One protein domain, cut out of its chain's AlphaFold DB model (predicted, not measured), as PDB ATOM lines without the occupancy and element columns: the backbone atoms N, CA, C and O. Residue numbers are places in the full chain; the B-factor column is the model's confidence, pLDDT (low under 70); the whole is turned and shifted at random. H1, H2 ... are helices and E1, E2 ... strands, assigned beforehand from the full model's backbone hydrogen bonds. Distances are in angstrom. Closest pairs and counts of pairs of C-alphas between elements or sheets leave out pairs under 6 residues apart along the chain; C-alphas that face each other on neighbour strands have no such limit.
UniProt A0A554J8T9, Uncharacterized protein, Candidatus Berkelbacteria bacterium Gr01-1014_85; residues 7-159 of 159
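Overview. This is residues 7 to 159 of the 159 residues of an uncharacterized protein of Candidatus Berkelbacteria bacterium Gr01-1014_85 (UniProt A0A554J8T9). One broad, twisted sheet of eight strands forms a wall, with two helices over one of its faces: H1 over the part with E3 and E2, and H4 across the part with E6. The opposite face is largely bare, and the short helices H2 and H3 only graze the sheet. The 153 printed residues hold four named helices and eight named strands, along the chain H1 E1 H2 E2 E3 E4 H3 H4 E5 E6 E7 E8, of mixed class, helices and strands. The sheet's order is E4 - E3 - E2 - E1 - E5 - E6 - E7 - E8, all antiparallel. The whole is compact, with a radius of gyration of the C-alphas of 15.3 A and spans of 46 by 38 by 27 A.

Along the chain. H1, residues 7 to 22, begins at C-alpha 7 (-20.135, -47.751, 8.653) and is 22.6 A long. E1, residues 27 to 35, is 25.0 A long, and H2 follows at residues 40 to 43. E2 is residues 45 to 51, E3 residues 58 to 64, E4 residues 72 to 77 and H3 residues 78 to 81. H4, residues 98 to 109, is 16.1 A long and begins at C-alpha 98 (-31.233, -54.460, 8.651). E5, residues 118 to 126, is 22.9 A long and bends by 55 degrees at residue 123. E6, residues 131 to 140, is 27.6 A long, E7 is residues 143 to 149, 20.2 A, and E8, residues 156 to 158, ends at C-alpha 158 (-45.491, -62.654, 8.080).

Arrangement. E2 E3 E4 and E5 E6 E7 E8 are meanders, each strand the antiparallel neighbour of the one before. Between them, E1 pairs with E2, N 47 and O 32 at 2.7 A, and with E5, N 33 and O 121 at 2.8 A. The hairpin E5 and E6 has N 122 and O 135 at 2.8 A. E4 and E8 are the edge strands. H1 and H4 lie on the same face, making two layers, helices on one face of a sheet. H1, at a height of 8.7 A over the sheet, runs slantwise to the strands, at 34 degrees to E2 on the local plane; its closest C-alphas to E3 are Ala 15 and Met 62, 6.3 A apart. H4, also at a height of 8.7 A, runs across the strands, at 66 degrees to E6 on the local plane; the closest C-alphas of the two are those of Ala 101 and Trp 134, 6.8 A apart. H1 and H4 are apart. Every O i to N i+4 pair is within hydrogen-bond range in H1 and H4; H2 and H3 are too short for such a pair.

Size, cuts and confidence. The C-alphas farthest apart, those of Arg 54 and Gln 111, are 46.6 A apart. The printed part has no cut and ends at residue 159, the chain's last. The link from H3 to H4, residues 82 to 97, is long. The mean pLDDT of the printed part is 84.0; residues 66 to 71, 81 to 82, 84, 92 to 96 and 128 are under 70.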
ATOM      1  N   GLU A   7     -19.855 -48.543   9.849       81.06
ATOM      2  CA  GLU A   7     -20.135 -47.751   8.653       81.06
ATOM      3  C   GLU A   7     -21.589 -47.274   8.565       81.06
ATOM      4  O   GLU A   7     -21.814 -46.106   8.262       81.06
ATOM      5  N   PHE A   8     -22.576 -48.130   8.853       82.56
ATOM      6  CA  PHE A   8     -23.990 -47.741   8.831       82.56
ATOM      7  C   PHE A   8     -24.266 -46.660   9.879       82.56
ATOM      8  O   PHE A   8     -24.877 -45.632   9.583       82.56
ATOM      9  N   ALA A   9     -23.745 -46.856  11.094       83.44
ATOM     10  CA  ALA A   9     -23.848 -45.870  12.162       83.44
ATOM     11  C   ALA A   9     -23.174 -44.542  11.774       83.44
ATOM     12  O   ALA A   9     -23.763 -43.476  11.964       83.44
ATOM     13  N   ALA A  10     -21.981 -44.589  11.174       86.31
ATOM     14  CA  ALA A  10     -21.270 -43.401  10.710       86.31
ATOM     15  C   ALA A  10     -22.042 -42.647   9.612       86.31
ATOM     16  O   ALA A  10     -22.204 -41.429   9.703       86.31
ATOM     17  N   ARG A  11     -22.585 -43.362   8.617       88.19
ATOM     18  CA  ARG A  11     -23.413 -42.776   7.547       88.19
ATOM     19  C   ARG A  11     -24.687 -42.149   8.101       88.19
ATOM     20  O   ARG A  11     -25.060 -41.056   7.691       88.19
ATOM     21  N   LEU A  12     -25.325 -42.783   9.083       88.50
ATOM     22  CA  LEU A  12     -26.500 -42.221   9.742       88.50
ATOM     23  C   LEU A  12     -26.172 -40.937  10.519       88.50
ATOM     24  O   LEU A  12     -26.939 -39.973  10.461       88.50
ATOM     25  N   VAL A  13     -25.040 -40.895  11.227       90.00
ATOM     26  CA  VAL A  13     -24.559 -39.682  11.913       90.00
ATOM     27  C   VAL A  13     -24.312 -38.554  10.909       90.00
ATOM     28  O   VAL A  13     -24.775 -37.430  11.114       90.00
ATOM     29  N   GLU A  14     -23.639 -38.852   9.799       90.62
ATOM     30  CA  GLU A  14     -23.389 -37.888   8.729       90.62
ATOM     31  C   GLU A  14     -24.698 -37.382   8.098       90.62
ATOM     32  O   GLU A  14     -24.885 -36.172   7.930       90.62
ATOM     33  N   ALA A  15     -25.635 -38.285   7.804       91.31
ATOM     34  CA  ALA A  15     -26.937 -37.947   7.247       91.31
ATOM     35  C   ALA A  15     -27.752 -37.059   8.194       91.31
ATOM     36  O   ALA A  15     -28.310 -36.053   7.754       91.31
ATOM     37  N   LYS A  16     -27.742 -37.348   9.502       92.25
ATOM     38  CA  LYS A  16     -28.352 -36.493  10.534       92.25
ATOM     39  C   LYS A  16     -27.743 -35.092  10.545       92.25
ATOM     40  O   LYS A  16     -28.479 -34.108  10.605       92.25
ATOM     41  N   ALA A  17     -26.416 -34.983  10.485       92.25
ATOM     42  CA  ALA A  17     -25.736 -33.689  10.470       92.25
ATOM     43  C   ALA A  17     -26.110 -32.869   9.224       92.25
ATOM     44  O   ALA A  17     -26.441 -31.688   9.331       92.25
ATOM     45  N   LYS A  18     -26.139 -33.504   8.048       92.94
ATOM     46  CA  LYS A  18     -26.522 -32.858   6.785       92.94
ATOM     47  C   LYS A  18     -28.001 -32.469   6.740       92.94
ATOM     48  O   LYS A  18     -28.312 -31.370   6.283       92.94
ATOM     49  N   ALA A  19     -28.895 -33.300   7.271       93.12
ATOM     50  CA  ALA A  19     -30.311 -32.966   7.402       93.12
ATOM     51  C   ALA A  19     -30.522 -31.744   8.311       93.12
ATOM     52  O   ALA A  19     -31.335 -30.881   7.994       93.12
ATOM     53  N   LYS A  20     -29.741 -31.619   9.396       94.69
ATOM     54  CA  LYS A  20     -29.791 -30.454  10.297       94.69
ATOM     55  C   LYS A  20     -29.294 -29.153   9.663       94.69
ATOM     56  O   LYS A  20     -29.746 -28.086  10.068       94.69
ATOM     57  N   ILE A  21     -28.397 -29.234   8.676       93.19
ATOM     58  CA  ILE A  21     -27.993 -28.076   7.859       93.19
ATOM     59  C   ILE A  21     -29.149 -27.629   6.956       93.19
ATOM     60  O   ILE A  21     -29.350 -26.432   6.785       93.19
ATOM     61  N   TRP A  22     -29.917 -28.572   6.394       92.12
ATOM     62  CA  TRP A  22     -31.121 -28.251   5.619       92.12
ATOM     63  C   TRP A  22     -32.207 -27.621   6.499       92.12
ATOM     64  O   TRP A  22     -32.696 -26.539   6.186       92.12
ATOM     65  N   GLN A  23     -32.561 -28.274   7.607       95.31
ATOM     66  CA  GLN A  23     -33.520 -27.771   8.587       95.31
ATOM     67  C   GLN A  23     -33.084 -28.157  10.000       95.31
ATOM     68  O   GLN A  23     -32.929 -29.333  10.318       95.31
ATOM     69  N   SER A  24     -32.943 -27.170  10.887       95.06
ATOM     70  CA  SER A  24     -32.467 -27.390  12.266       95.06
ATOM     71  C   SER A  24     -33.329 -28.364  13.091       95.06
ATOM     72  O   SER A  24     -32.831 -29.033  14.001       95.06
ATOM     73  N   ASP A  25     -34.619 -28.476  12.765       94.81
ATOM     74  CA  ASP A  25     -35.577 -29.377  13.400       94.81
ATOM     75  C   ASP A  25     -35.731 -30.717  12.664       94.81
ATOM     76  O   ASP A  25     -36.570 -31.515  13.068       94.81
ATOM     77  N   ALA A  26     -34.926 -31.001  11.634       94.38
ATOM     78  CA  ALA A  26     -35.009 -32.255  10.898       94.38
ATOM     79  C   ALA A  26     -34.880 -33.476  11.831       94.38
ATOM     80  O   ALA A  26     -34.021 -33.525  12.726       94.38
ATOM     81  N   ARG A  27     -35.747 -34.468  11.619       94.19
ATOM     82  CA  ARG A  27     -35.808 -35.743  12.348       94.19
ATOM     83  C   ARG A  27     -35.869 -36.905  11.372       94.19
ATOM     84  O   ARG A  27     -36.414 -36.770  10.278       94.19
ATOM     85  N   LEU A  28     -35.283 -38.035  11.760       93.56
ATOM     86  CA  LEU A  28     -35.301 -39.248  10.950       93.56
ATOM     87  C   LEU A  28     -36.709 -39.855  10.966       93.56
ATOM     88  O   LEU A  28     -37.286 -40.058  12.030       93.56
ATOM     89  N   LYS A  29     -37.235 -40.159   9.782       92.06
ATOM     90  CA  LYS A  29     -38.591 -40.688   9.575       92.06
ATOM     91  C   LYS A  29     -38.593 -42.123   9.072       92.06
ATOM     92  O   LYS A  29     -39.476 -42.902   9.418       92.06
ATOM     93  N   ALA A  30     -37.619 -42.468   8.236       91.75
ATOM     94  CA  ALA A  30     -37.476 -43.809   7.695       91.75
ATOM     95  C   ALA A  30     -36.027 -44.109   7.314       91.75
ATOM     96  O   ALA A  30     -35.258 -43.209   6.966       91.75
ATOM     97  N   ILE A  31     -35.690 -45.396   7.318       91.12
ATOM     98  CA  ILE A  31     -34.495 -45.924   6.658       91.12
ATOM     99  C   ILE A  31     -34.968 -46.932   5.619       91.12
ATOM    100  O   ILE A  31     -35.732 -47.831   5.954       91.12
ATOM    101  N   VAL A  32     -34.542 -46.780   4.369       90.75
ATOM    102  CA  VAL A  32     -34.885 -47.697   3.276       90.75
ATOM    103  C   VAL A  32     -33.605 -48.283   2.711       90.75
ATOM    104  O   VAL A  32     -32.766 -47.553   2.189       90.75
ATOM    105  N   VAL A  33     -33.470 -49.597   2.797       90.44
ATOM    106  CA  VAL A  33     -32.305 -50.351   2.352       90.44
ATOM    107  C   VAL A  33     -32.722 -51.313   1.245       90.44
ATOM    108  O   VAL A  33     -33.738 -51.985   1.376       90.44
ATOM    109  N   SER A  34     -31.952 -51.406   0.163       90.56
ATOM    110  CA  SER A  34     -32.222 -52.359  -0.922       90.56
ATOM    111  C   SER A  34     -30.970 -53.118  -1.352       90.56
ATOM    112  O   SER A  34     -29.911 -52.507  -1.510       90.56
ATOM    113  N   PHE A  35     -31.108 -54.423  -1.584       89.12
ATOM    114  CA  PHE A  35     -30.045 -55.337  -2.023       89.12
ATOM    115  C   PHE A  35     -30.650 -56.524  -2.793       89.12
ATOM    116  O   PHE A  35     -31.834 -56.811  -2.627       89.12
ATOM    117  N   LYS A  36     -29.879 -57.209  -3.648       84.81
ATOM    118  CA  LYS A  36     -30.397 -58.340  -4.451       84.81
ATOM    119  C   LYS A  36     -29.991 -59.720  -3.943       84.81
ATOM    120  O   LYS A  36     -30.545 -60.716  -4.398       84.81
ATOM    121  N   SER A  37     -29.026 -59.801  -3.030       77.81
ATOM    122  CA  SER A  37     -28.588 -61.073  -2.452       77.81
ATOM    123  C   SER A  37     -27.891 -60.895  -1.099       77.81
ATOM    124  O   SER A  37     -27.564 -59.776  -0.694       77.81
ATOM    125  N   ASP A  38     -27.643 -62.013  -0.409       78.81
ATOM    126  CA  ASP A  38     -26.899 -62.054   0.857       78.81
ATOM    127  C   ASP A  38     -25.461 -61.519   0.673       78.81
ATOM    128  O   ASP A  38     -24.917 -60.855   1.556       78.81
ATOM    129  N   GLU A  39     -24.854 -61.732  -0.498       77.94
ATOM    130  CA  GLU A  39     -23.519 -61.231  -0.847       77.94
ATOM    131  C   GLU A  39     -23.507 -59.717  -1.097       77.94
ATOM    132  O   GLU A  39     -22.527 -59.037  -0.769       77.94
ATOM    133  N   GLU A  40     -24.596 -59.174  -1.650       81.75
ATOM    134  CA  GLU A  40     -24.776 -57.737  -1.880       81.75
ATOM    135  C   GLU A  40     -25.162 -56.969  -0.614       81.75
ATOM    136  O   GLU A  40     -25.077 -55.743  -0.590       81.75
ATOM    137  N   LEU A  41     -25.512 -57.663   0.472       79.50
ATOM    138  CA  LEU A  41     -25.873 -57.065   1.759       79.50
ATOM    139  C   LEU A  41     -24.790 -56.108   2.290       79.50
ATOM    140  O   LEU A  41     -25.081 -55.179   3.037       79.50
ATOM    141  N   LYS A  42     -23.518 -56.319   1.926       78.06
ATOM    142  CA  LYS A  42     -22.411 -55.415   2.287       78.06
ATOM    143  C   LYS A  42     -22.384 -54.111   1.484       78.06
ATOM    144  O   LYS A  42     -21.844 -53.129   1.978       78.06
ATOM    145  N   ASN A  43     -22.977 -54.119   0.296       80.06
ATOM    146  CA  ASN A  43     -23.022 -53.011  -0.653       80.06
ATOM    147  C   ASN A  43     -24.438 -52.443  -0.804       80.06
ATOM    148  O   ASN A  43     -24.701 -51.712  -1.762       80.06
ATOM    149  N   ALA A  44     -25.340 -52.786   0.122       85.81
ATOM    150  CA  ALA A  44     -26.736 -52.402   0.059       85.81
ATOM    151  C   ALA A  44     -26.883 -50.887  -0.122       85.81
ATOM    152  O   ALA A  44     -26.125 -50.088   0.436       85.81
ATOM    153  N   LYS A  45     -27.873 -50.491  -0.921       89.12
ATOM    154  CA  LYS A  45     -28.212 -49.081  -1.085       89.12
ATOM    155  C   LYS A  45     -29.028 -48.643   0.119       89.12
ATOM    156  O   LYS A  45     -30.122 -49.154   0.322       89.12
ATOM    157  N   GLU A  46     -28.517 -47.686   0.875       89.62
ATOM    158  CA  GLU A  46     -29.122 -47.158   2.095       89.62
ATOM    159  C   GLU A  46     -29.684 -45.764   1.811       89.62
ATOM    160  O   GLU A  46     -28.974 -44.912   1.289       89.62
ATOM    161  N   ASN A  47     -30.944 -45.509   2.151       91.00
ATOM    162  CA  ASN A  47     -31.572 -44.195   2.037       91.00
ATOM    163  C   ASN A  47     -32.087 -43.770   3.408       91.00
ATOM    164  O   ASN A  47     -32.954 -44.425   3.990       91.00
ATOM    165  N   PHE A  48     -31.575 -42.652   3.908       91.94
ATOM    166  CA  PHE A  48     -32.022 -42.037   5.149       91.94
ATOM    167  C   PHE A  48     -33.005 -40.917   4.823       91.94
ATOM    168  O   PHE A  48     -32.657 -39.980   4.102       91.94
ATOM    169  N   VAL A  49     -34.229 -41.025   5.338       92.62
ATOM    170  CA  VAL A  49     -35.329 -40.099   5.050       92.62
ATOM    171  C   VAL A  49     -35.589 -39.229   6.270       92.62
ATOM    172  O   VAL A  49     -35.844 -39.741   7.364       92.62
ATOM    173  N   PHE A  50     -35.562 -37.916   6.077       93.94
ATOM    174  CA  PHE A  50     -35.738 -36.921   7.124       93.94
ATOM    175  C   PHE A  50     -36.917 -36.006   6.824       93.94
ATOM    176  O   PHE A  50     -37.153 -35.606   5.685       93.94
ATOM    177  N   GLY A  51     -37.633 -35.646   7.885       93.00
ATOM    178  CA  GLY A  51     -38.730 -34.693   7.864       93.00
ATOM    179  C   GLY A  51     -38.465 -33.519   8.786       93.00
ATOM    180  O   GLY A  51     -37.796 -33.673   9.805       93.00
ATOM    181  N   SER A  52     -39.038 -32.370   8.450       93.00
ATOM    182  CA  SER A  52     -39.054 -31.167   9.283       93.00
ATOM    183  C   SER A  52     -40.502 -30.739   9.532       93.00
ATOM    184  O   SER A  52     -41.381 -30.970   8.700       93.00
ATOM    185  N   SER A  53     -40.771 -30.128  10.686       91.88
ATOM    186  CA  SER A  53     -42.061 -29.481  10.959       91.88
ATOM    187  C   SER A  53     -42.212 -28.160  10.194       91.88
ATOM    188  O   SER A  53     -43.328 -27.695   9.982       91.88
ATOM    189  N   ARG A  54     -41.093 -27.581   9.740       92.12
ATOM    190  CA  ARG A  54     -41.037 -26.342   8.952       92.12
ATOM    191  C   ARG A  54     -41.194 -26.572   7.451       92.12
ATOM    192  O   ARG A  54     -41.576 -25.644   6.747       92.12
ATOM    193  N   ASP A  55     -40.918 -27.782   6.965       88.94
ATOM    194  CA  ASP A  55     -41.159 -28.181   5.576       88.94
ATOM    195  C   ASP A  55     -42.143 -29.352   5.533       88.94
ATOM    196  O   ASP A  55     -41.765 -30.517   5.679       88.94
ATOM    197  N   LEU A  56     -43.423 -29.025   5.354       87.00
ATOM    198  CA  LEU A  56     -44.518 -29.995   5.303       87.00
ATOM    199  C   LEU A  56     -44.653 -30.692   3.942       87.00
ATOM    200  O   LEU A  56     -45.443 -31.627   3.836       87.00
ATOM    201  N   TYR A  57     -43.888 -30.272   2.932       87.44
ATOM    202  CA  TYR A  57     -44.055 -30.720   1.549       87.44
ATOM    203  C   TYR A  57     -42.967 -31.681   1.100       87.44
ATOM    204  O   TYR A  57     -43.239 -32.546   0.272       87.44
ATOM    205  N   ASN A  58     -41.766 -31.588   1.672       88.19
ATOM    206  CA  ASN A  58     -40.630 -32.387   1.231       88.19
ATOM    207  C   ASN A  58     -40.109 -33.334   2.313       88.19
ATOM    208  O   ASN A  58     -40.054 -33.020   3.506       88.19
ATOM    209  N   TRP A  59     -39.658 -34.496   1.857       89.88
ATOM    210  CA  TRP A  59     -38.684 -35.329   2.537       89.88
ATOM    211  C   TRP A  59     -37.290 -34.959   2.059       89.88
ATOM    212  O   TRP A  59     -37.029 -34.890   0.858       89.88
ATOM    213  N   TRP A  60     -36.367 -34.776   2.995       92.81
ATOM    214  CA  TRP A  60     -34.954 -34.709   2.660       92.81
ATOM    215  C   TRP A  60     -34.360 -36.101   2.752       92.81
ATOM    216  O   TRP A  60     -34.476 -36.776   3.776       92.81
ATOM    217  N   THR A  61     -33.730 -36.534   1.670       91.19
ATOM    218  CA  THR A  61     -33.270 -37.910   1.521       91.19
ATOM    219  C   THR A  61     -31.784 -37.932   1.233       91.19
ATOM    220  O   THR A  61     -31.310 -37.176   0.382       91.19
ATOM    221  N   MET A  62     -31.057 -38.814   1.915       90.88
ATOM    222  CA  MET A  62     -29.642 -39.059   1.658       90.88
ATOM    223  C   MET A  62     -29.408 -40.528   1.344       90.88
ATOM    224  O   MET A  62     -29.667 -41.387   2.186       90.88
ATOM    225  N   ALA A  63     -28.924 -40.793   0.134       89.50
ATOM    226  CA  ALA A  63     -28.625 -42.136  -0.339       89.50
ATOM    227  C   ALA A  63     -27.124 -42.440  -0.262       89.50
ATOM    228  O   ALA A  63     -26.309 -41.571  -0.575       89.50
ATOM    229  N   TYR A  64     -26.782 -43.679   0.082       86.88
ATOM    230  CA  TYR A  64     -25.439 -44.253   0.022       86.88
ATOM    231  C   TYR A  64     -25.491 -45.572  -0.756       86.88
ATOM    232  O   TYR A  64     -26.382 -46.386  -0.524       86.88
ATOM    233  N   SER A  65     -24.539 -45.809  -1.662       78.19
ATOM    234  CA  SER A  65     -24.322 -47.122  -2.289       78.19
ATOM    235  C   SER A  65     -22.862 -47.551  -2.151       78.19
ATOM    236  O   SER A  65     -21.950 -46.731  -2.289       78.19
ATOM    237  N   GLY A  66     -22.642 -48.835  -1.855       64.56
ATOM    238  CA  GLY A  66     -21.309 -49.373  -1.561       64.56
ATOM    239  C   GLY A  66     -20.347 -49.391  -2.752       64.56
ATOM    240  O   GLY A  66     -19.150 -49.237  -2.553       64.56
ATOM    241  N   GLU A  67     -20.842 -49.522  -3.988       57.12
ATOM    242  CA  GLU A  67     -19.965 -49.614  -5.170       57.12
ATOM    243  C   GLU A  67     -19.287 -48.289  -5.541       57.12
ATOM    244  O   GLU A  67     -18.179 -48.302  -6.075       57.12
ATOM    245  N   HIS A  68     -19.909 -47.139  -5.243       51.97
ATOM    246  CA  HIS A  68     -19.415 -45.841  -5.721       51.97
ATOM    247  C   HIS A  68     -19.500 -44.692  -4.712       51.97
ATOM    248  O   HIS A  68     -19.296 -43.547  -5.110       51.97
ATOM    249  N   ALA A  69     -19.814 -44.960  -3.436       52.44
ATOM    250  CA  ALA A  69     -19.959 -43.948  -2.379       52.44
ATOM    251  C   ALA A  69     -20.680 -42.670  -2.860       52.44
ATOM    252  O   ALA A  69     -20.318 -41.547  -2.504       52.44
ATOM    253  N   GLN A  70     -21.690 -42.828  -3.722       59.69
ATOM    254  CA  GLN A  70     -22.398 -41.691  -4.287       59.69
ATOM    255  C   GLN A  70     -23.404 -41.209  -3.259       59.69
ATOM    256  O   GLN A  70     -24.426 -41.845  -3.010       59.69
ATOM    257  N   THR A  71     -23.091 -40.070  -2.651       65.56
ATOM    258  CA  THR A  71     -24.047 -39.330  -1.840       65.56
ATOM    259  C   THR A  71     -24.998 -38.591  -2.770       65.56
ATOM    260  O   THR A  71     -24.632 -37.559  -3.334       65.56
ATOM    261  N   VAL A  72     -26.231 -39.070  -2.895       71.19
ATOM    262  CA  VAL A  72     -27.299 -38.300  -3.548       71.19
ATOM    263  C   VAL A  72     -28.142 -37.640  -2.470       71.19
ATOM    264  O   VAL A  72     -28.606 -38.306  -1.545       71.19
ATOM    265  N   ARG A  73     -28.319 -36.320  -2.585       75.00
ATOM    266  CA  ARG A  73     -29.251 -35.543  -1.766       75.00
ATOM    267  C   ARG A  73     -30.438 -35.169  -2.631       75.00
ATOM    268  O   ARG A  73     -30.244 -34.606  -3.704       75.00
ATOM    269  N   ALA A  74     -31.637 -35.447  -2.149       79.44
ATOM    270  CA  ALA A  74     -32.859 -35.087  -2.847       79.44
ATOM    271  C   ALA A  74     -33.885 -34.527  -1.865       79.44
ATOM    272  O   ALA A  74     -34.053 -35.060  -0.766       79.44
ATOM    273  N   LEU A  75     -34.571 -33.468  -2.291       82.25
ATOM    274  CA  LEU A  75     -35.874 -33.108  -1.753       82.25
ATOM    275  C   LEU A  75     -36.902 -33.865  -2.585       82.25
ATOM    276  O   LEU A  75     -36.951 -33.693  -3.801       82.25
ATOM    277  N   VAL A  76     -37.649 -34.750  -1.939       80.12
ATOM    278  CA  VAL A  76     -38.672 -35.573  -2.584       80.12
ATOM    279  C   VAL A  76     -40.022 -35.156  -2.011       80.12
ATOM    280  O   VAL A  76     -40.148 -35.159  -0.783       80.12
ATOM    281  N   PRO A  77     -41.022 -34.800  -2.835       80.44
ATOM    282  CA  PRO A  77     -42.363 -34.510  -2.346       80.44
ATOM    283  C   PRO A  77     -42.884 -35.644  -1.460       80.44
ATOM    284  O   PRO A  77     -42.642 -36.825  -1.725       80.44
ATOM    285  N   ARG A  78     -43.571 -35.306  -0.363       80.69
ATOM    286  CA  ARG A  78     -43.953 -36.322   0.629       80.69
ATOM    287  C   ARG A  78     -44.872 -37.401   0.058       80.69
ATOM    288  O   ARG A  78     -44.726 -38.578   0.400       80.69
ATOM    289  N   GLU A  79     -45.779 -36.982  -0.814       76.56
ATOM    290  CA  GLU A  79     -46.713 -37.826  -1.562       76.56
ATOM    291  C   GLU A  79     -46.036 -38.885  -2.440       76.56
ATOM    292  O   GLU A  79     -46.554 -39.994  -2.541       76.56
ATOM    293  N   ASP A  80     -44.846 -38.600  -2.970       70.69
ATOM    294  CA  ASP A  80     -44.177 -39.452  -3.959       70.69
ATOM    295  C   ASP A  80     -43.332 -40.580  -3.348       70.69
ATOM    296  O   ASP A  80     -42.861 -41.460  -4.071       70.69
ATOM    297  N   LEU A  81     -43.095 -40.569  -2.029       68.56
ATOM    298  CA  LEU A  81     -42.153 -41.503  -1.397       68.56
ATOM    299  C   LEU A  81     -42.799 -42.429  -0.362       68.56
ATOM    300  O   LEU A  81     -42.799 -43.646  -0.530       68.56
ATOM    301  N   LEU A  82     -43.282 -41.881   0.755       69.75
ATOM    302  CA  LEU A  82     -43.725 -42.675   1.912       69.75
ATOM    303  C   LEU A  82     -45.053 -42.188   2.513       69.75
ATOM    304  O   LEU A  82     -45.425 -42.646   3.594       69.75
ATOM    305  N   GLY A  83     -45.748 -41.273   1.833       70.31
ATOM    306  CA  GLY A  83     -46.926 -40.578   2.347       70.31
ATOM    307  C   GLY A  83     -46.572 -39.322   3.146       70.31
ATOM    308  O   GLY A  83     -45.408 -38.949   3.281       70.31
ATOM    309  N   THR A  84     -47.589 -38.641   3.677       65.56
ATOM    310  CA  THR A  84     -47.460 -37.291   4.260       65.56
ATOM    311  C   THR A  84     -47.171 -37.276   5.761       65.56
ATOM    312  O   THR A  84     -46.652 -36.279   6.277       65.56
ATOM    313  N   THR A  85     -47.458 -38.373   6.471       70.31
ATOM    314  CA  THR A  85     -47.366 -38.451   7.936       70.31
ATOM    315  C   THR A  85     -46.561 -39.673   8.363       70.31
ATOM    316  O   THR A  85     -47.060 -40.793   8.397       70.31
ATOM    317  N   LEU A  86     -45.290 -39.449   8.699       81.81
ATOM    318  CA  LEU A  86     -44.434 -40.447   9.334       81.81
ATOM    319  C   LEU A  86     -44.068 -39.978  10.740       81.81
ATOM    320  O   LEU A  86     -43.662 -38.823  10.935       81.81
ATOM    321  N   ALA A  87     -44.186 -40.885  11.705       87.94
ATOM    322  CA  ALA A  87     -43.664 -40.682  13.047       87.94
ATOM    323  C   ALA A  87     -42.124 -40.667  13.036       87.94
ATOM    324  O   ALA A  87     -41.481 -41.207  12.134       87.94
ATOM    325  N   ASP A  88     -41.540 -39.985  14.020       89.94
ATOM    326  CA  ASP A  88     -40.088 -39.952  14.196       89.94
ATOM    327  C   ASP A  88     -39.578 -41.320  14.648       89.94
ATOM    328  O   ASP A  88     -40.195 -41.968  15.490       89.94
ATOM    329  N   ILE A  89     -38.429 -41.738  14.122       88.44
ATOM    330  CA  ILE A  89     -37.711 -42.902  14.640       88.44
ATOM    331  C   ILE A  89     -36.922 -42.459  15.881       88.44
ATOM    332  O   ILE A  89     -36.046 -41.599  15.747       88.44
ATOM    333  N   PRO A  90     -37.182 -43.037  17.069       81.19
ATOM    334  CA  PRO A  90     -36.421 -42.718  18.272       81.19
ATOM    335  C   PRO A  90     -34.958 -43.145  18.138       81.19
ATOM    336  O   PRO A  90     -34.655 -44.234  17.643       81.19
ATOM    337  N   ASP A  91     -34.044 -42.303  18.623       75.44
ATOM    338  CA  ASP A  91     -32.604 -42.527  18.473       75.44
ATOM    339  C   ASP A  91     -32.120 -43.813  19.167       75.44
ATOM    340  O   ASP A  91     -31.219 -44.487  18.664       75.44
ATOM    341  N   GLU A  92     -32.769 -44.202  20.267       68.50
ATOM    342  CA  GLU A  92     -32.501 -45.432  21.028       68.50
ATOM    343  C   GLU A  92     -32.722 -46.732  20.238       68.50
ATOM    344  O   GLU A  92     -32.184 -47.779  20.600       68.50
ATOM    345  N   HIS A  93     -33.479 -46.686  19.141       64.44
ATOM    346  CA  HIS A  93     -33.822 -47.869  18.355       64.44
ATOM    347  C   HIS A  93     -33.009 -48.030  17.063       64.44
ATOM    348  O   HIS A  93     -33.167 -49.008  16.326       64.44
ATOM    349  N   LEU A  94     -32.078 -47.108  16.811       66.88
ATOM    350  CA  LEU A  94     -31.173 -47.132  15.658       66.88
ATOM    351  C   LEU A  94     -30.059 -48.185  15.782       66.88
ATOM    352  O   LEU A  94     -29.250 -48.335  14.871       66.88
ATOM    353  N   LEU A  95     -30.029 -48.930  16.893       56.91
ATOM    354  CA  LEU A  95     -29.039 -49.968  17.203       56.91
ATOM    355  C   LEU A  95     -29.283 -51.308  16.484       56.91
ATOM    356  O   LEU A  95     -28.569 -52.278  16.729       56.91
ATOM    357  N   SER A  96     -30.290 -51.380  15.617       62.94
ATOM    358  CA  SER A  96     -30.760 -52.629  15.011       62.94
ATOM    359  C   SER A  96     -30.516 -52.594  13.510       62.94
ATOM    360  O   SER A  96     -31.233 -51.914  12.772       62.94
ATOM    361  N   ASP A  97     -29.488 -53.315  13.072       74.81
ATOM    362  CA  ASP A  97     -29.074 -53.380  11.673       74.81
ATOM    363  C   ASP A  97     -30.088 -54.192  10.836       74.81
ATOM    364  O   ASP A  97     -30.573 -55.243  11.270       74.81
ATOM    365  N   TYR A  98     -30.394 -53.735   9.616       80.75
ATOM    366  CA  TYR A  98     -31.233 -54.460   8.651       80.75
ATOM    367  C   TYR A  98     -30.689 -55.863   8.364       80.75
ATOM    368  O   TYR A  98     -31.455 -56.780   8.071       80.75
ATOM    369  N   GLN A  99     -29.371 -56.047   8.493       83.25
ATOM    370  CA  GLN A  99     -28.718 -57.343   8.360       83.25
ATOM    371  C   GLN A  99     -29.223 -58.347   9.397       83.25
ATOM    372  O   GLN A  99     -29.490 -59.499   9.062       83.25
ATOM    373  N   GLN A 100     -29.412 -57.907  10.644       82.00
ATOM    374  CA  GLN A 100     -29.944 -58.755  11.706       82.00
ATOM    375  C   GLN A 100     -31.401 -59.130  11.426       82.00
ATOM    376  O   GLN A 100     -31.769 -60.296  11.559       82.00
ATOM    377  N   ALA A 101     -32.219 -58.159  11.006       84.62
ATOM    378  CA  ALA A 101     -33.610 -58.414  10.640       84.62
ATOM    379  C   ALA A 101     -33.701 -59.456   9.511       84.62
ATOM    380  O   ALA A 101     -34.438 -60.435   9.619       84.62
ATOM    381  N   HIS A 102     -32.879 -59.293   8.470       87.88
ATOM    382  CA  HIS A 102     -32.782 -60.231   7.353       87.88
ATOM    383  C   HIS A 102     -32.325 -61.628   7.788       87.88
ATOM    384  O   HIS A 102     -32.953 -62.618   7.420       87.88
ATOM    385  N   GLN A 103     -31.287 -61.731   8.624       86.94
ATOM    386  CA  GLN A 103     -30.806 -63.012   9.157       86.94
ATOM    387  C   GLN A 103     -31.873 -63.744   9.978       86.94
ATOM    388  O   GLN A 103     -32.042 -64.951   9.822       86.94
ATOM    389  N   LEU A 104     -32.615 -63.029  10.829       86.69
ATOM    390  CA  LEU A 104     -33.685 -63.617  11.640       86.69
ATOM    391  C   LEU A 104     -34.841 -64.126  10.773       86.69
ATOM    392  O   LEU A 104     -35.349 -65.224  11.003       86.69
ATOM    393  N   ILE A 105     -35.220 -63.365   9.743       87.69
ATOM    394  CA  ILE A 105     -36.237 -63.786   8.774       87.69
ATOM    395  C   ILE A 105     -35.774 -65.018   8.001       87.69
ATOM    396  O   ILE A 105     -36.522 -65.988   7.903       87.69
ATOM    397  N   ARG A 106     -34.527 -65.037   7.525       87.25
ATOM    398  CA  ARG A 106     -33.941 -66.193   6.831       87.25
ATOM    399  C   ARG A 106     -33.882 -67.429   7.725       87.25
ATOM    400  O   ARG A 106     -34.237 -68.513   7.273       87.25
ATOM    401  N   ALA A 107     -33.505 -67.274   8.992       88.12
ATOM    402  CA  ALA A 107     -33.457 -68.380   9.943       88.12
ATOM    403  C   ALA A 107     -34.845 -68.988  10.211       88.12
ATOM    404  O   ALA A 107     -34.957 -70.202  10.364       88.12
ATOM    405  N   LYS A 108     -35.903 -68.166  10.245       87.81
ATOM    406  CA  LYS A 108     -37.269 -68.620  10.555       87.81
ATOM    407  C   LYS A 108     -38.072 -69.060   9.326       87.81
ATOM    408  O   LYS A 108     -38.869 -69.988   9.427       87.81
ATOM    409  N   PHE A 109     -37.868 -68.421   8.176       86.88
ATOM    410  CA  PHE A 109     -38.693 -68.597   6.977       86.88
ATOM    411  C   PHE A 109     -37.902 -68.998   5.727       86.88
ATOM    412  O   PHE A 109     -38.473 -69.038   4.645       86.88
ATOM    413  N   GLY A 110     -36.612 -69.327   5.846       82.00
ATOM    414  CA  GLY A 110     -35.697 -69.549   4.718       82.00
ATOM    415  C   GLY A 110     -36.211 -70.458   3.599       82.00
ATOM    416  O   GLY A 110     -35.933 -70.183   2.439       82.00
ATOM    417  N   GLN A 111     -36.996 -71.489   3.927       82.31
ATOM    418  CA  GLN A 111     -37.588 -72.406   2.941       82.31
ATOM    419  C   GLN A 111     -38.748 -71.800   2.139       82.31
ATOM    420  O   GLN A 111     -39.032 -72.271   1.044       82.31
ATOM    421  N   LYS A 112     -39.430 -70.786   2.682       82.94
ATOM    422  CA  LYS A 112     -40.509 -70.060   2.003       82.94
ATOM    423  C   LYS A 112     -39.987 -68.911   1.145       82.94
ATOM    424  O   LYS A 112     -40.680 -68.486   0.229       82.94
ATOM    425  N   LEU A 113     -38.804 -68.384   1.464       83.94
ATOM    426  CA  LEU A 113     -38.258 -67.206   0.797       83.94
ATOM    427  C   LEU A 113     -37.813 -67.542  -0.634       83.94
ATOM    428  O   LEU A 113     -37.189 -68.586  -0.840       83.94
ATOM    429  N   PRO A 114     -38.042 -66.648  -1.613       80.44
ATOM    430  CA  PRO A 114     -37.558 -66.873  -2.967       80.44
ATOM    431  C   PRO A 114     -36.025 -66.974  -2.974       80.44
ATOM    432  O   PRO A 114     -35.342 -66.168  -2.339       80.44
ATOM    433  N   GLN A 115     -35.471 -67.949  -3.706       73.62
ATOM    434  CA  GLN A 115     -34.015 -68.160  -3.766       73.62
ATOM    435  C   GLN A 115     -33.269 -66.991  -4.423       73.62
ATOM    436  O   GLN A 115     -32.127 -66.710  -4.068       73.62
ATOM    437  N   GLN A 116     -33.922 -66.304  -5.361       79.06
ATOM    438  CA  GLN A 116     -33.426 -65.099  -6.019       79.06
ATOM    439  C   GLN A 116     -34.469 -64.001  -5.828       79.06
ATOM    440  O   GLN A 116     -35.493 -63.983  -6.511       79.06
ATOM    441  N   ALA A 117     -34.231 -63.119  -4.861       83.75
ATOM    442  CA  ALA A 117     -35.150 -62.042  -4.529       83.75
ATOM    443  C   ALA A 117     -34.424 -60.704  -4.476       83.75
ATOM    444  O   ALA A 117     -33.399 -60.574  -3.814       83.75
ATOM    445  N   THR A 118     -35.015 -59.678  -5.086       88.06
ATOM    446  CA  THR A 118     -34.679 -58.310  -4.683       88.06
ATOM    447  C   THR A 118     -35.309 -58.062  -3.324       88.06
ATOM    448  O   THR A 118     -36.509 -58.277  -3.144       88.06
ATOM    449  N   VAL A 119     -34.501 -57.624  -2.367       90.44
ATOM    450  CA  VAL A 119     -34.938 -57.351  -1.004       90.44
ATOM    451  C   VAL A 119     -34.974 -55.848  -0.782       90.44
ATOM    452  O   VAL A 119     -34.006 -55.134  -1.051       90.44
ATOM    453  N   SER A 120     -36.101 -55.370  -0.266       90.94
ATOM    454  CA  SER A 120     -36.260 -54.013   0.248       90.94
ATOM    455  C   SER A 120     -36.574 -54.092   1.734       90.94
ATOM    456  O   SER A 120     -37.579 -54.682   2.125       90.94
ATOM    457  N   ALA A 121     -35.710 -53.522   2.564       90.25
ATOM    458  CA  ALA A 121     -35.891 -53.415   4.000       90.25
ATOM    459  C   ALA A 121     -36.217 -51.964   4.361       90.25
ATOM    460  O   ALA A 121     -35.471 -51.046   4.031       90.25
ATOM    461  N   LYS A 122     -37.320 -51.742   5.071       90.44
ATOM    462  CA  LYS A 122     -37.746 -50.418   5.522       90.44
ATOM    463  C   LYS A 122     -37.885 -50.392   7.035       90.44
ATOM    464  O   LYS A 122     -38.693 -51.137   7.576       90.44
ATOM    465  N   LEU A 123     -37.154 -49.506   7.701       90.00
ATOM    466  CA  LEU A 123     -37.348 -49.188   9.110       90.00
ATOM    467  C   LEU A 123     -38.269 -47.980   9.227       90.00
ATOM    468  O   LEU A 123     -37.940 -46.908   8.716       90.00
ATOM    469  N   MET A 124     -39.411 -48.146   9.887       87.88
ATOM    470  CA  MET A 124     -40.337 -47.051  10.184       87.88
ATOM    471  C   MET A 124     -41.166 -47.348  11.430       87.88
ATOM    472  O   MET A 124     -41.381 -48.508  11.781       87.88
ATOM    473  N   VAL A 125     -41.650 -46.292  12.079       87.19
ATOM    474  CA  VAL A 125     -42.701 -46.411  13.091       87.19
ATOM    475  C   VAL A 125     -44.039 -46.609  12.380       87.19
ATOM    476  O   VAL A 125     -44.328 -45.909  11.406       87.19
ATOM    477  N   GLY A 126     -44.841 -47.574  12.823       81.31
ATOM    478  CA  GLY A 126     -46.121 -47.857  12.188       81.31
ATOM    479  C   GLY A 126     -47.082 -48.726  13.008       81.31
ATOM    480  O   GLY A 126     -46.718 -49.259  14.063       81.31
ATOM    481  N   PRO A 127     -48.320 -48.892  12.504       74.62
ATOM    482  CA  PRO A 127     -49.370 -49.663  13.165       74.62
ATOM    483  C   PRO A 127     -48.977 -51.143  13.342       74.62
ATOM    484  O   PRO A 127     -48.165 -51.660  12.563       74.62
ATOM    485  N   PRO A 128     -49.563 -51.853  14.330       67.69
ATOM    486  CA  PRO A 128     -50.767 -51.477  15.095       67.69
ATOM    487  C   PRO A 128     -50.543 -50.669  16.387       67.69
ATOM    488  O   PRO A 128     -51.515 -50.181  16.948       67.69
ATOM    489  N   GLN A 129     -49.311 -50.540  16.881       70.69
ATOM    490  CA  GLN A 129     -49.024 -49.959  18.209       70.69
ATOM    491  C   GLN A 129     -48.001 -48.809  18.148       70.69
ATOM    492  O   GLN A 129     -47.285 -48.575  19.116       70.69
ATOM    493  N   ASP A 130     -47.877 -48.141  16.994       80.94
ATOM    494  CA  ASP A 130     -46.806 -47.168  16.710       80.94
ATOM    495  C   ASP A 130     -45.426 -47.706  17.105       80.94
ATOM    496  O   ASP A 130     -44.575 -47.043  17.700       80.94
ATOM    497  N   PHE A 131     -45.216 -48.975  16.769       83.19
ATOM    498  CA  PHE A 131     -43.966 -49.664  17.016       83.19
ATOM    499  C   PHE A 131     -43.002 -49.430  15.874       83.19
ATOM    500  O   PHE A 131     -43.394 -49.233  14.722       83.19
ATOM    501  N   LEU A 132     -41.718 -49.494  16.205       86.75
ATOM    502  CA  LEU A 132     -40.679 -49.518  15.203       86.75
ATOM    503  C   LEU A 132     -40.622 -50.903  14.559       86.75
ATOM    504  O   LEU A 132     -40.442 -51.905  15.248       86.75
ATOM    505  N   TRP A 133     -40.736 -50.946  13.236       88.25
ATOM    506  CA  TRP A 133     -40.683 -52.179  12.462       88.25
ATOM    507  C   TRP A 133     -39.642 -52.075  11.362       88.25
ATOM    508  O   TRP A 133     -39.676 -51.147  10.553       88.25
ATOM    509  N   TRP A 134     -38.782 -53.083  11.274       89.88
ATOM    510  CA  TRP A 134     -38.165 -53.456  10.010       89.88
ATOM    511  C   TRP A 134     -39.195 -54.238   9.197       89.88
ATOM    512  O   TRP A 134     -39.611 -55.314   9.609       89.88
ATOM    513  N   THR A 135     -39.617 -53.706   8.056       91.44
ATOM    514  CA  THR A 135     -40.441 -54.411   7.068       91.44
ATOM    515  C   THR A 135     -39.545 -54.850   5.921       91.44
ATOM    516  O   THR A 135     -38.975 -53.996   5.247       91.44
ATOM    517  N   LEU A 136     -39.391 -56.155   5.715       92.38
ATOM    518  CA  LEU A 136     -38.591 -56.722   4.636       92.38
ATOM    519  C   LEU A 136     -39.514 -57.320   3.588       92.38
ATOM    520  O   LEU A 136     -40.302 -58.214   3.887       92.38
ATOM    521  N   THR A 137     -39.383 -56.836   2.362       92.56
ATOM    522  CA  THR A 137     -40.102 -57.334   1.197       92.56
ATOM    523  C   THR A 137     -39.130 -58.061   0.286       92.56
ATOM    524  O   THR A 137     -38.158 -57.467  -0.177       92.56
ATOM    525  N   TYR A 138     -39.415 -59.332   0.030       91.56
ATOM    526  CA  TYR A 138     -38.687 -60.212  -0.870       91.56
ATOM    527  C   TYR A 138     -39.485 -60.336  -2.157       91.56
ATOM    528  O   TYR A 138     -40.588 -60.883  -2.157       91.56
ATOM    529  N   GLN A 139     -38.934 -59.826  -3.250       91.31
ATOM    530  CA  GLN A 139     -39.550 -59.904  -4.564       91.31
ATOM    531  C   GLN A 139     -38.772 -60.873  -5.447       91.31
ATOM    532  O   GLN A 139     -37.680 -60.546  -5.917       91.31
ATOM    533  N   GLY A 140     -39.340 -62.063  -5.640       87.75
ATOM    534  CA  GLY A 140     -38.821 -63.101  -6.528       87.75
ATOM    535  C   GLY A 140     -39.726 -63.328  -7.738       87.75
ATOM    536  O   GLY A 140     -40.720 -62.632  -7.938       87.75
ATOM    537  N   THR A 141     -39.398 -64.334  -8.545       85.38
ATOM    538  CA  THR A 141     -40.194 -64.734  -9.720       85.38
ATOM    539  C   THR A 141     -41.562 -65.308  -9.353       85.38
ATOM    540  O   THR A 141     -42.505 -65.186 -10.128       85.38
ATOM    541  N   GLU A 142     -41.676 -65.916  -8.172       82.44
ATOM    542  CA  GLU A 142     -42.893 -66.575  -7.677       82.44
ATOM    543  C   GLU A 142     -43.857 -65.613  -6.966       82.44
ATOM    544  O   GLU A 142     -44.984 -65.988  -6.648       82.44
ATOM    545  N   GLY A 143     -43.435 -64.369  -6.722       86.62
ATOM    546  CA  GLY A 143     -44.262 -63.347  -6.092       86.62
ATOM    547  C   GLY A 143     -43.508 -62.468  -5.102       86.62
ATOM    548  O   GLY A 143     -42.275 -62.398  -5.080       86.62
ATOM    549  N   VAL A 144     -44.294 -61.772  -4.282       90.25
ATOM    550  CA  VAL A 144     -43.822 -60.846  -3.253       90.25
ATOM    551  C   VAL A 144     -44.194 -61.405  -1.889       90.25
ATOM    552  O   VAL A 144     -45.355 -61.718  -1.648       90.25
ATOM    553  N   GLN A 145     -43.213 -61.515  -1.000       91.81
ATOM    554  CA  GLN A 145     -43.430 -61.889   0.395       91.81
ATOM    555  C   GLN A 145     -42.928 -60.777   1.301       91.81
ATOM    556  O   GLN A 145     -41.807 -60.291   1.122       91.81
ATOM    557  N   THR A 146     -43.731 -60.387   2.286       92.12
ATOM    558  CA  THR A 146     -43.381 -59.315   3.212       92.12
ATOM    559  C   THR A 146     -43.403 -59.820   4.645       92.12
ATOM    560  O   THR A 146     -44.326 -60.496   5.082       92.12
ATOM    561  N   TYR A 147     -42.375 -59.451   5.397       91.69
ATOM    562  CA  TYR A 147     -42.214 -59.813   6.797       91.69
ATOM    563  C   TYR A 147     -41.924 -58.563   7.614       91.69
ATOM    564  O   TYR A 147     -41.321 -57.608   7.121       91.69
ATOM    565  N   ARG A 148     -42.325 -58.565   8.883       90.31
ATOM    566  CA  ARG A 148     -42.000 -57.515   9.846       90.31
ATOM    567  C   ARG A 148     -41.238 -58.067  11.035       90.31
ATOM    568  O   ARG A 148     -41.561 -59.137  11.539       90.31
ATOM    569  N   PHE A 149     -40.259 -57.294  11.487       88.25
ATOM    570  CA  PHE A 149     -39.426 -57.539  12.656       88.25
ATOM    571  C   PHE A 149     -39.441 -56.315  13.575       88.25
ATOM    572  O   PHE A 149     -39.123 -55.210  13.129       88.25
ATOM    573  N   ASN A 150     -39.790 -56.499  14.847       86.81
ATOM    574  CA  ASN A 150     -39.666 -55.450  15.855       86.81
ATOM    575  C   ASN A 150     -38.312 -55.593  16.560       86.81
ATOM    576  O   ASN A 150     -38.097 -56.578  17.266       86.81
ATOM    577  N   PRO A 151     -37.401 -54.620  16.440       80.75
ATOM    578  CA  PRO A 151     -36.083 -54.729  17.047       80.75
ATOM    579  C   PRO A 151     -36.084 -54.676  18.579       80.75
ATOM    580  O   PRO A 151     -35.129 -55.132  19.201       80.75
ATOM    581  N   LYS A 152     -37.137 -54.124  19.197       80.81
ATOM    582  CA  LYS A 152     -37.258 -54.010  20.654       80.81
ATOM    583  C   LYS A 152     -37.754 -55.309  21.277       80.81
ATOM    584  O   LYS A 152     -37.214 -55.742  22.290       80.81
ATOM    585  N   THR A 153     -38.793 -55.908  20.699       83.31
ATOM    586  CA  THR A 153     -39.419 -57.132  21.233       83.31
ATOM    587  C   THR A 153     -38.873 -58.409  20.600       83.31
ATOM    588  O   THR A 153     -39.142 -59.497  21.099       83.31
ATOM    589  N   LEU A 154     -38.111 -58.280  19.511       81.25
ATOM    590  CA  LEU A 154     -37.673 -59.371  18.634       81.25
ATOM    591  C   LEU A 154     -38.831 -60.161  18.004       81.25
ATOM    592  O   LEU A 154     -38.642 -61.277  17.517       81.25
ATOM    593  N   GLU A 155     -40.030 -59.581  17.998       85.62
ATOM    594  CA  GLU A 155     -41.208 -60.168  17.376       85.62
ATOM    595  C   GLU A 155     -41.046 -60.224  15.856       85.62
ATOM    596  O   GLU A 155     -40.546 -59.278  15.241       85.62
ATOM    597  N   LEU A 156     -41.483 -61.336  15.255       87.75
ATOM    598  CA  LEU A 156     -41.409 -61.566  13.818       87.75
ATOM    599  C   LEU A 156     -42.729 -62.094  13.255       87.75
ATOM    600  O   LEU A 156     -43.167 -63.181  13.652       87.75
ATOM    601  N   THR A 157     -43.256 -61.386  12.256       87.50
ATOM    602  CA  THR A 157     -44.590 -61.599  11.680       87.50
ATOM    603  C   THR A 157     -44.529 -61.631  10.149       87.50
ATOM    604  O   THR A 157     -43.842 -60.816   9.539       87.50
ATOM    605  N   GLU A 158     -45.230 -62.582   9.530       88.88
ATOM    606  CA  GLU A 158     -45.491 -62.654   8.080       88.88
ATOM    607  C   GLU A 158     -46.739 -61.805   7.778       88.88
ATOM    608  O   GLU A 158     -47.697 -61.863   8.554       88.88
ATOM    609  N   LEU A 159     -46.693 -60.967   6.735       86.75
ATOM    610  CA  LEU A 159     -47.784 -60.063   6.342       86.75
ATOM    611  C   LEU A 159     -48.582 -60.580   5.149       86.75
ATOM    612  O   LEU A 159     -47.950 -61.128   4.221       86.75
TER     613      LEU A 159